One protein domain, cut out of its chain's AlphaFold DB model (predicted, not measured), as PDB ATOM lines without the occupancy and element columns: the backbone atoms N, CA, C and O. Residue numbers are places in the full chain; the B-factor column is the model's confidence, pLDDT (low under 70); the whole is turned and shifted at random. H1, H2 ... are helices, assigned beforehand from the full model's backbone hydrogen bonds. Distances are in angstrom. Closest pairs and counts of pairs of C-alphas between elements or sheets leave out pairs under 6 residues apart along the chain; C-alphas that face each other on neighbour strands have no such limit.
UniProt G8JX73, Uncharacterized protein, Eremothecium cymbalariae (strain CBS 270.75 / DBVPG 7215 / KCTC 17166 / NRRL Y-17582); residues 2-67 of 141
ATOM      1  N   GLU A   2     249.037 190.435 176.108       69.19
ATOM      2  CA  GLU A   2     250.028 189.352 176.147       69.19
ATOM      3  C   GLU A   2     249.963 188.548 174.839       69.19
ATOM      4  O   GLU A   2     248.877 188.297 174.320       69.19
ATOM      5  N   SER A   3     251.126 188.189 174.291       82.44
ATOM      6  CA  SER A   3     251.230 187.353 173.087       82.44
ATOM      7  C   SER A   3     250.812 185.912 173.390       82.44
ATOM      8  O   SER A   3     251.083 185.398 174.476       82.44
ATOM      9  N   VAL A   4     250.211 185.232 172.411       75.56
ATOM     10  CA  VAL A   4     249.822 183.811 172.493       75.56
ATOM     11  C   VAL A   4     251.017 182.922 172.858       75.56
ATOM     12  O   VAL A   4     250.888 182.020 173.680       75.56
ATOM     13  N   GLU A   5     252.205 183.233 172.339       80.81
ATOM     14  CA  GLU A   5     253.451 182.519 172.658       80.81
ATOM     15  C   GLU A   5     253.833 182.647 174.140       80.81
ATOM     16  O   GLU A   5     254.352 181.709 174.745       80.81
ATOM     17  N   SER A   6     253.523 183.791 174.757       80.25
ATOM     18  CA  SER A   6     253.755 184.012 176.185       80.25
ATOM     19  C   SER A   6     252.821 183.164 177.049       80.25
ATOM     20  O   SER A   6     253.238 182.667 178.094       80.25
ATOM     21  N   ILE A   7     251.580 182.958 176.605       78.06
ATOM     22  CA  ILE A   7     250.591 182.129 177.304       78.06
ATOM     23  C   ILE A   7     250.975 180.648 177.212       78.06
ATOM     24  O   ILE A   7     250.943 179.949 178.223       78.06
ATOM     25  N   ILE A   8     251.395 180.188 176.029       78.19
ATOM     26  CA  ILE A   8     251.853 178.806 175.812       78.19
ATOM     27  C   ILE A   8     253.042 178.491 176.720       78.19
ATOM     28  O   ILE A   8     253.010 177.505 177.451       78.19
ATOM     29  N   LYS A   9     254.036 179.382 176.766       83.75
ATOM     30  CA  LYS A   9     255.214 179.199 177.616       83.75
ATOM     31  C   LYS A   9     254.866 179.113 179.108       83.75
ATOM     32  O   LYS A   9     255.383 178.256 179.813       83.75
ATOM     33  N   LYS A  10     253.934 179.948 179.589       83.00
ATOM     34  CA  LYS A  10     253.455 179.886 180.985       83.00
ATOM     35  C   LYS A  10     252.763 178.555 181.305       83.00
ATOM     36  O   LYS A  10     252.890 178.062 182.423       83.00
ATOM     37  N   LEU A  11     252.028 177.982 180.350       80.50
ATOM     38  CA  LEU A  11     251.365 176.682 180.510       80.50
ATOM     39  C   LEU A  11     252.369 175.523 180.530       80.50
ATOM     40  O   LEU A  11     252.207 174.598 181.325       80.50
ATOM     41  N   GLU A  12     253.411 175.587 179.701       80.75
ATOM     42  CA  GLU A  12     254.505 174.609 179.697       80.75
ATOM     43  C   GLU A  12     255.281 174.634 181.020       80.75
ATOM     44  O   GLU A  12     255.455 173.585 181.640       80.75
ATOM     45  N   ASP A  13     255.634 175.824 181.514       81.31
ATOM     46  CA  ASP A  13     256.314 175.991 182.804       81.31
ATOM     47  C   ASP A  13     255.472 175.431 183.970       81.31
ATOM     48  O   ASP A  13     255.993 174.787 184.883       81.31
ATOM     49  N   LEU A  14     254.149 175.622 183.934       74.06
ATOM     50  CA  LEU A  14     253.217 175.066 184.921       74.06
ATOM     51  C   LEU A  14     253.138 173.540 184.873       74.06
ATOM     52  O   LEU A  14     253.120 172.891 185.922       74.06
ATOM     53  N   ASN A  15     253.101 172.967 183.672       76.12
ATOM     54  CA  ASN A  15     253.069 171.523 183.485       76.12
ATOM     55  C   ASN A  15     254.364 170.865 183.990       76.12
ATOM     56  O   ASN A  15     254.317 169.827 184.647       76.12
ATOM     57  N   ASP A  16     255.505 171.517 183.775       75.25
ATOM     58  CA  ASP A  16     256.806 171.077 184.280       75.25
ATOM     59  C   ASP A  16     256.906 171.149 185.812       75.25
ATOM     60  O   ASP A  16     257.470 170.250 186.442       75.25
ATOM     61  N   ILE A  17     256.330 172.183 186.433       71.12
ATOM     62  CA  ILE A  17     256.258 172.305 187.899       71.12
ATOM     63  C   ILE A  17     255.376 171.197 188.495       71.12
ATOM     64  O   ILE A  17     255.753 170.597 189.505       71.12
ATOM     65  N   CYS A  18     254.244 170.889 187.854       65.75
ATOM     66  CA  CYS A  18     253.362 169.783 188.238       65.75
ATOM     67  C   CYS A  18     254.018 168.411 188.055       65.75
ATOM     68  O   CYS A  18     253.869 167.544 188.912       65.75
ATOM     69  N   ALA A  19     254.755 168.205 186.962       66.69
ATOM     70  CA  ALA A  19     255.387 166.926 186.650       66.69
ATOM     71  C   ALA A  19     256.560 166.595 187.590       66.69
ATOM     72  O   ALA A  19     256.824 165.425 187.857       66.69
ATOM     73  N   ARG A  20     257.266 167.614 188.104       67.31
ATOM     74  CA  ARG A  20     258.447 167.435 188.969       67.31
ATOM     75  C   ARG A  20     258.133 167.338 190.463       67.31
ATOM     76  O   ARG A  20     259.019 166.966 191.230       67.31
ATOM     77  N   ARG A  21     256.924 167.690 190.906       56.69
ATOM     78  CA  ARG A  21     256.542 167.647 192.324       56.69
ATOM     79  C   ARG A  21     255.275 166.823 192.492       56.69
ATOM     80  O   ARG A  21     254.211 167.233 192.045       56.69
ATOM     81  N   GLU A  22     255.370 165.711 193.224       57.53
ATOM     82  CA  GLU A  22     254.197 165.142 193.891       57.53
ATOM     83  C   GLU A  22     253.548 166.280 194.693       57.53
ATOM     84  O   GLU A  22     254.138 166.768 195.659       57.53
ATOM     85  N   CYS A  23     252.390 166.772 194.242       55.06
ATOM     86  CA  CYS A  23     251.655 167.881 194.848       55.06
ATOM     87  C   CYS A  23     251.210 167.524 196.277       55.06
ATOM     88  O   CYS A  23     250.062 167.172 196.520       55.06
ATOM     89  N   LYS A  24     252.133 167.615 197.235       55.44
ATOM     90  CA  LYS A  24     251.863 167.582 198.679       55.44
ATOM     91  C   LYS A  24     251.724 168.991 199.258       55.44
ATOM     92  O   LYS A  24     251.253 169.150 200.376       55.44
ATOM     93  N   ASP A  25     252.086 170.014 198.483       62.78
ATOM     94  CA  ASP A  25     252.039 171.410 198.901       62.78
ATOM     95  C   ASP A  25     250.729 172.072 198.443       62.78
ATOM     96  O   ASP A  25     250.576 172.490 197.291       62.78
ATOM     97  N   VAL A  26     249.771 172.190 199.367       62.38
ATOM     98  CA  VAL A  26     248.457 172.838 199.159       62.38
ATOM     99  C   VAL A  26     248.609 174.270 198.619       62.38
ATOM    100  O   VAL A  26     247.786 174.752 197.840       62.38
ATOM    101  N   VAL A  27     249.703 174.945 198.978       70.25
ATOM    102  CA  VAL A  27     250.029 176.303 198.521       70.25
ATOM    103  C   VAL A  27     250.337 176.343 197.020       70.25
ATOM    104  O   VAL A  27     249.890 177.259 196.320       70.25
ATOM    105  N   LEU A  28     251.046 175.337 196.497       67.69
ATOM    106  CA  LEU A  28     251.342 175.233 195.066       67.69
ATOM    107  C   LEU A  28     250.083 174.898 194.275       67.69
ATOM    108  O   LEU A  28     249.847 175.519 193.245       67.69
ATOM    109  N   TRP A  29     249.235 174.008 194.796       73.62
ATOM    110  CA  TRP A  29     247.954 173.665 194.172       73.62
ATOM    111  C   TRP A  29     247.018 174.874 194.044       73.62
ATOM    112  O   TRP A  29     246.435 175.115 192.988       73.62
ATOM    113  N   ASN A  30     246.917 175.693 195.092       77.88
ATOM    114  CA  ASN A  30     246.117 176.920 195.056       77.88
ATOM    115  C   ASN A  30     246.688 177.957 194.080       77.88
ATOM    116  O   ASN A  30     245.930 178.637 193.384       77.88
ATOM    117  N   SER A  31     248.015 178.052 193.993       78.62
ATOM    118  CA  SER A  31     248.688 178.936 193.035       78.62
ATOM    119  C   SER A  31     248.443 178.481 191.593       78.62
ATOM    120  O   SER A  31     248.097 179.299 190.742       78.62
ATOM    121  N   LEU A  32     248.518 177.173 191.343       77.88
ATOM    122  CA  LEU A  32     248.183 176.537 190.070       77.88
ATOM    123  C   LEU A  32     246.737 176.805 189.658       77.88
ATOM    124  O   LEU A  32     246.505 177.321 188.569       77.88
ATOM    125  N   ASN A  33     245.775 176.537 190.544       79.75
ATOM    126  CA  ASN A  33     244.361 176.789 190.268       79.75
ATOM    127  C   ASN A  33     244.087 178.259 189.962       79.75
ATOM    128  O   ASN A  33     243.307 178.570 189.064       79.75
ATOM    129  N   ARG A  34     244.754 179.176 190.670       84.50
ATOM    130  CA  ARG A  34     244.619 180.608 190.414       84.50
ATOM    131  C   ARG A  34     245.132 180.986 189.026       84.50
ATOM    132  O   ARG A  34     244.438 181.712 188.317       84.50
ATOM    133  N   ILE A  35     246.311 180.500 188.633       85.38
ATOM    134  CA  ILE A  35     246.868 180.805 187.307       85.38
ATOM    135  C   ILE A  35     246.008 180.173 186.210       85.38
ATOM    136  O   ILE A  35     245.727 180.819 185.200       85.38
ATOM    137  N   LEU A  36     245.532 178.948 186.423       83.19
ATOM    138  CA  LEU A  36     244.677 178.249 185.472       83.19
ATOM    139  C   LEU A  36     243.366 179.017 185.268       83.19
ATOM    140  O   LEU A  36     243.026 179.346 184.137       83.19
ATOM    141  N   HIS A  37     242.714 179.439 186.354       86.00
ATOM    142  CA  HIS A  37     241.489 180.234 186.298       86.00
ATOM    143  C   HIS A  37     241.688 181.586 185.596       86.00
ATOM    144  O   HIS A  37     240.859 181.992 184.779       86.00
ATOM    145  N   GLN A  38     242.793 182.285 185.875       84.75
ATOM    146  CA  GLN A  38     243.132 183.535 185.185       84.75
ATOM    147  C   GLN A  38     243.359 183.312 183.686       84.75
ATOM    148  O   GLN A  38     242.867 184.081 182.863       84.75
ATOM    149  N   THR A  39     244.056 182.236 183.322       85.88
ATOM    150  CA  THR A  39     244.325 181.896 181.920       85.88
ATOM    151  C   THR A  39     243.030 181.556 181.184       85.88
ATOM    152  O   THR A  39     242.798 182.048 180.081       85.88
ATOM    153  N   THR A  40     242.136 180.784 181.808       83.56
ATOM    154  CA  THR A  40     240.825 180.454 181.240       83.56
ATOM    155  C   THR A  40     239.969 181.702 181.024       83.56
ATOM    156  O   THR A  40     239.368 181.846 179.961       83.56
ATOM    157  N   GLN A  41     239.949 182.641 181.975       81.88
ATOM    158  CA  GLN A  41     239.228 183.909 181.814       81.88
ATOM    159  C   GLN A  41     239.779 184.753 180.662       81.88
ATOM    160  O   GLN A  41     239.000 185.261 179.856       81.88
ATOM    161  N   SER A  42     241.103 184.856 180.537       81.19
ATOM    162  CA  SER A  42     241.739 185.561 179.420       81.19
ATOM    163  C   SER A  42     241.411 184.915 178.070       81.19
ATOM    164  O   SER A  42     241.125 185.625 177.108       81.19
ATOM    165  N   MET A  43     241.379 183.578 177.993       77.94
ATOM    166  CA  MET A  43     240.954 182.866 176.781       77.94
ATOM    167  C   MET A  43     239.485 183.140 176.441       77.94
ATOM    168  O   MET A  43     239.179 183.400 175.281       77.94
ATOM    169  N   PHE A  44     238.582 183.147 177.427       78.62
ATOM    170  CA  PHE A  44     237.175 183.483 177.193       78.62
ATOM    171  C   PHE A  44     236.992 184.913 176.681       78.62
ATOM    172  O   PHE A  44     236.241 185.116 175.731       78.62
ATOM    173  N   GLN A  45     237.718 185.884 177.235       75.38
ATOM    174  CA  GLN A  45     237.688 187.264 176.740       75.38
ATOM    175  C   GLN A  45     238.207 187.376 175.301       75.38
ATOM    176  O   GLN A  45     237.676 188.159 174.515       75.38
ATOM    177  N   LEU A  46     239.210 186.574 174.932       70.94
ATOM    178  CA  LEU A  46     239.690 186.498 173.552       70.94
ATOM    179  C   LEU A  46     238.625 185.904 172.614       70.94
ATOM    180  O   LEU A  46     238.431 186.395 171.505       70.94
ATOM    181  N   VAL A  47     237.904 184.873 173.069       64.75
ATOM    182  CA  VAL A  47     236.812 184.231 172.319       64.75
ATOM    183  C   VAL A  47     235.599 185.155 172.182       64.75
ATOM    184  O   VAL A  47     234.958 185.153 171.135       64.75
ATOM    185  N   GLU A  48     235.293 186.004 173.164       62.50
ATOM    186  CA  GLU A  48     234.207 186.992 173.047       62.50
ATOM    187  C   GLU A  48     234.455 188.057 171.969       62.50
ATOM    188  O   GLU A  48     233.495 188.626 171.448       62.50
ATOM    189  N   GLN A  49     235.715 188.293 171.591       60.94
ATOM    190  CA  GLN A  49     236.066 189.160 170.460       60.94
ATOM    191  C   GLN A  49     235.944 188.456 169.101       60.94
ATOM    192  O   GLN A  49     236.016 189.112 168.062       60.94
ATOM    193  N   THR A  50     235.737 187.137 169.083       62.12
ATOM    194  CA  THR A  50     235.465 186.403 167.845       62.12
ATOM    195  C   THR A  50     233.978 186.480 167.493       62.12
ATOM    196  O   THR A  50     233.125 186.494 168.386       62.12
ATOM    197  N   PRO A  51     233.622 186.549 166.196       64.25
ATOM    198  CA  PRO A  51     232.227 186.545 165.784       64.25
ATOM    199  C   PRO A  51     231.538 185.295 166.337       64.25
ATOM    200  O   PRO A  51     231.969 184.168 166.089       64.25
ATOM    201  N   LYS A  52     230.470 185.501 167.117       70.94
ATOM    202  CA  LYS A  52     229.723 184.410 167.748       70.94
ATOM    203  C   LYS A  52     229.252 183.437 166.674       70.94
ATOM    204  O   LYS A  52     228.524 183.818 165.759       70.94
ATOM    205  N   PHE A  53     229.640 182.173 166.811       67.50
ATOM    206  CA  PHE A  53     229.166 181.106 165.942       67.50
ATOM    207  C   PHE A  53     227.635 181.021 166.011       67.50
ATOM    208  O   PHE A  53     227.054 180.611 167.017       67.50
ATOM    209  N   SER A  54     226.971 181.409 164.926       70.75
ATOM    210  CA  SER A  54     225.527 181.285 164.774       70.75
ATOM    211  C   SER A  54     225.225 180.047 163.941       70.75
ATOM    212  O   SER A  54     225.508 179.991 162.744       70.75
ATOM    213  N   ARG A  55     224.579 179.051 164.559       66.50
ATOM    214  CA  ARG A  55     224.096 177.858 163.836       66.50
ATOM    215  C   ARG A  55     223.164 178.237 162.681       66.50
ATOM    216  O   ARG A  55     223.152 177.546 161.669       66.50
ATOM    217  N   ARG A  56     222.404 179.333 162.808       69.56
ATOM    218  CA  ARG A  56     221.518 179.815 161.736       69.56
ATOM    219  C   ARG A  56     222.305 180.309 160.530       69.56
ATOM    220  O   ARG A  56     221.879 180.064 159.408       69.56
ATOM    221  N   ASP A  57     223.450 180.939 160.762       67.12
ATOM    222  CA  ASP A  57     224.266 181.510 159.690       67.12
ATOM    223  C   ASP A  57     225.004 180.401 158.934       67.12
ATOM    224  O   ASP A  57     225.088 180.444 157.712       67.12
ATOM    225  N   VAL A  58     225.424 179.341 159.631       65.94
ATOM    226  CA  VAL A  58     226.074 178.167 159.022       65.94
ATOM    227  C   VAL A  58     225.128 177.355 158.140       65.94
ATOM    228  O   VAL A  58     225.530 176.936 157.055       65.94
ATOM    229  N   TYR A  59     223.876 177.155 158.565       65.44
ATOM    230  CA  TYR A  59     222.858 176.433 157.785       65.44
ATOM    231  C   TYR A  59     221.980 177.353 156.925       65.44
ATOM    232  O   TYR A  59     220.984 176.904 156.352       65.44
ATOM    233  N   SER A  60     222.324 178.639 156.820       69.50
ATOM    234  CA  SER A  60     221.638 179.567 155.924       69.50
ATOM    235  C   SER A  60     221.812 179.115 154.476       69.50
ATOM    236  O   SER A  60     222.887 178.670 154.088       69.50
ATOM    237  N   ARG A  61     220.787 179.286 153.633       62.69
ATOM    238  CA  ARG A  61     220.851 178.930 152.199       62.69
ATOM    239  C   ARG A  61     221.926 179.699 151.420       62.69
ATOM    240  O   ARG A  61     222.250 179.316 150.298       62.69
ATOM    241  N   HIS A  62     222.444 180.779 152.002       64.56
ATOM    242  CA  HIS A  62     223.517 181.607 151.453       64.56
ATOM    243  C   HIS A  62     224.895 181.290 152.057       64.56
ATOM    244  O   HIS A  62     225.878 181.923 151.687       64.56
ATOM    245  N   SER A  63     224.976 180.328 152.981       60.88
ATOM    246  CA  SER A  63     226.235 179.897 153.582       60.88
ATOM    247  C   SER A  63     227.093 179.147 152.558       60.88
ATOM    248  O   SER A  63     226.569 178.271 151.862       60.88
ATOM    249  N   PRO A  64     228.411 179.406 152.494       60.81
ATOM    250  CA  PRO A  64     229.332 178.637 151.655       60.81
ATOM    251  C   PRO A  64     229.438 177.165 152.095       60.81
ATOM    252  O   PRO A  64     229.903 176.329 151.329       60.81
ATOM    253  N   PHE A  65     228.968 176.841 153.306       57.31
ATOM    254  CA  PHE A  65     228.899 175.484 153.856       57.31
ATOM    255  C   PHE A  65     227.519 174.837 153.687       57.31
ATOM    256  O   PHE A  65     227.317 173.698 154.113       57.31
ATOM    257  N   PHE A  66     226.547 175.550 153.102       58.59
ATOM    258  CA  PHE A  66     225.234 174.985 152.824       58.59
ATOM    259  C   PHE A  66     225.372 173.937 151.727       58.59
ATOM    260  O   PHE A  66     225.484 174.247 150.538       58.59
ATOM    261  N   ASN A  67     225.376 172.679 152.154       56.34
ATOM    262  CA  ASN A  67     225.533 171.557 151.261       56.34
ATOM    263  C   ASN A  67     224.285 171.444 150.370       56.34
ATOM    264  O   ASN A  67     223.249 170.941 150.796       56.34
TER     265      ASN A  67
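AT A GLANCE: This is residues 2 to 67 of the 141 residues of an uncharacterized protein of Eremothecium cymbalariae (strain CBS 270.75 / DBVPG 7215 / KCTC 17166 / NRRL Y-17582) (UniProt G8JX73). One long helix, H2, makes the backbone of an elongated, open shape; the shorter H1 folds back beside it across a tight turn, and from the other end of H2 the chain runs on as a thin tail that holds the small helix H3 and ends in a hook of loop. H1 and H2 stay close rather than firmly packed, and H3 is away from both. The printed part has 66 residues with three named helices, H1, H2 and H3 in that order along the chain, and no named strand; the class is all helix. It is extended, with a radius of gyration of the C-alphas of 18.8 A, and the C-alphas span 57 by 23 by 18 A along their three main axes.

IN THESE COORDINATES: The longest helix, H2, holds residues 26 to 48 and measures 32.9 A from first to last C-alpha, from Val 26 at (248.457, 172.838, 199.159) to Glu 48 at (234.207, 186.992, 173.047). Before it, H1 holds residues 4 to 20 and measures 24.8 A, beginning with C-alpha 4 at (249.822, 183.811, 172.493). After it, H3 holds residues 55 to 58, ending with C-alpha 58 at (226.074, 178.167, 159.022).

HOW THE PARTS SIT: H2 and H1 are close but not clearly touching, with 2 pairs of C-alphas within 8 A. Their closest C-alphas, those of Leu 14 and Leu 32, are 7.3 A apart. Their lines stand at a shallow tilt of 24 degrees, and they run opposite ways. Their centres are 12.2 A apart, and a tight link of 5 residues joins them. H2 and H3 are apart, though a short link of 6 residues joins them. H1 and H3 are apart too. In H1 and H2 every pair of O of residue i and N of residue i+4 is within hydrogen-bond range, while H3, with 4 residues, is too short for such a pair, and its one pair of O i and N i+3 is not within range.

THE WHOLE: The two C-alphas farthest apart, those of Lys 24 and Arg 61, are 57.0 A from each other, and the outline is a rod. Residues 19 to 27 stand free, and so do residues 44 to 56, of which 44 to 48 belong to H2. The printed part, residues 2 to 67, has no cut, and no link between its helices is long. The mean pLDDT of the printed part is 71.7; 30 residues are under 70, among them residues 18 to 26 and residues 55 to 67.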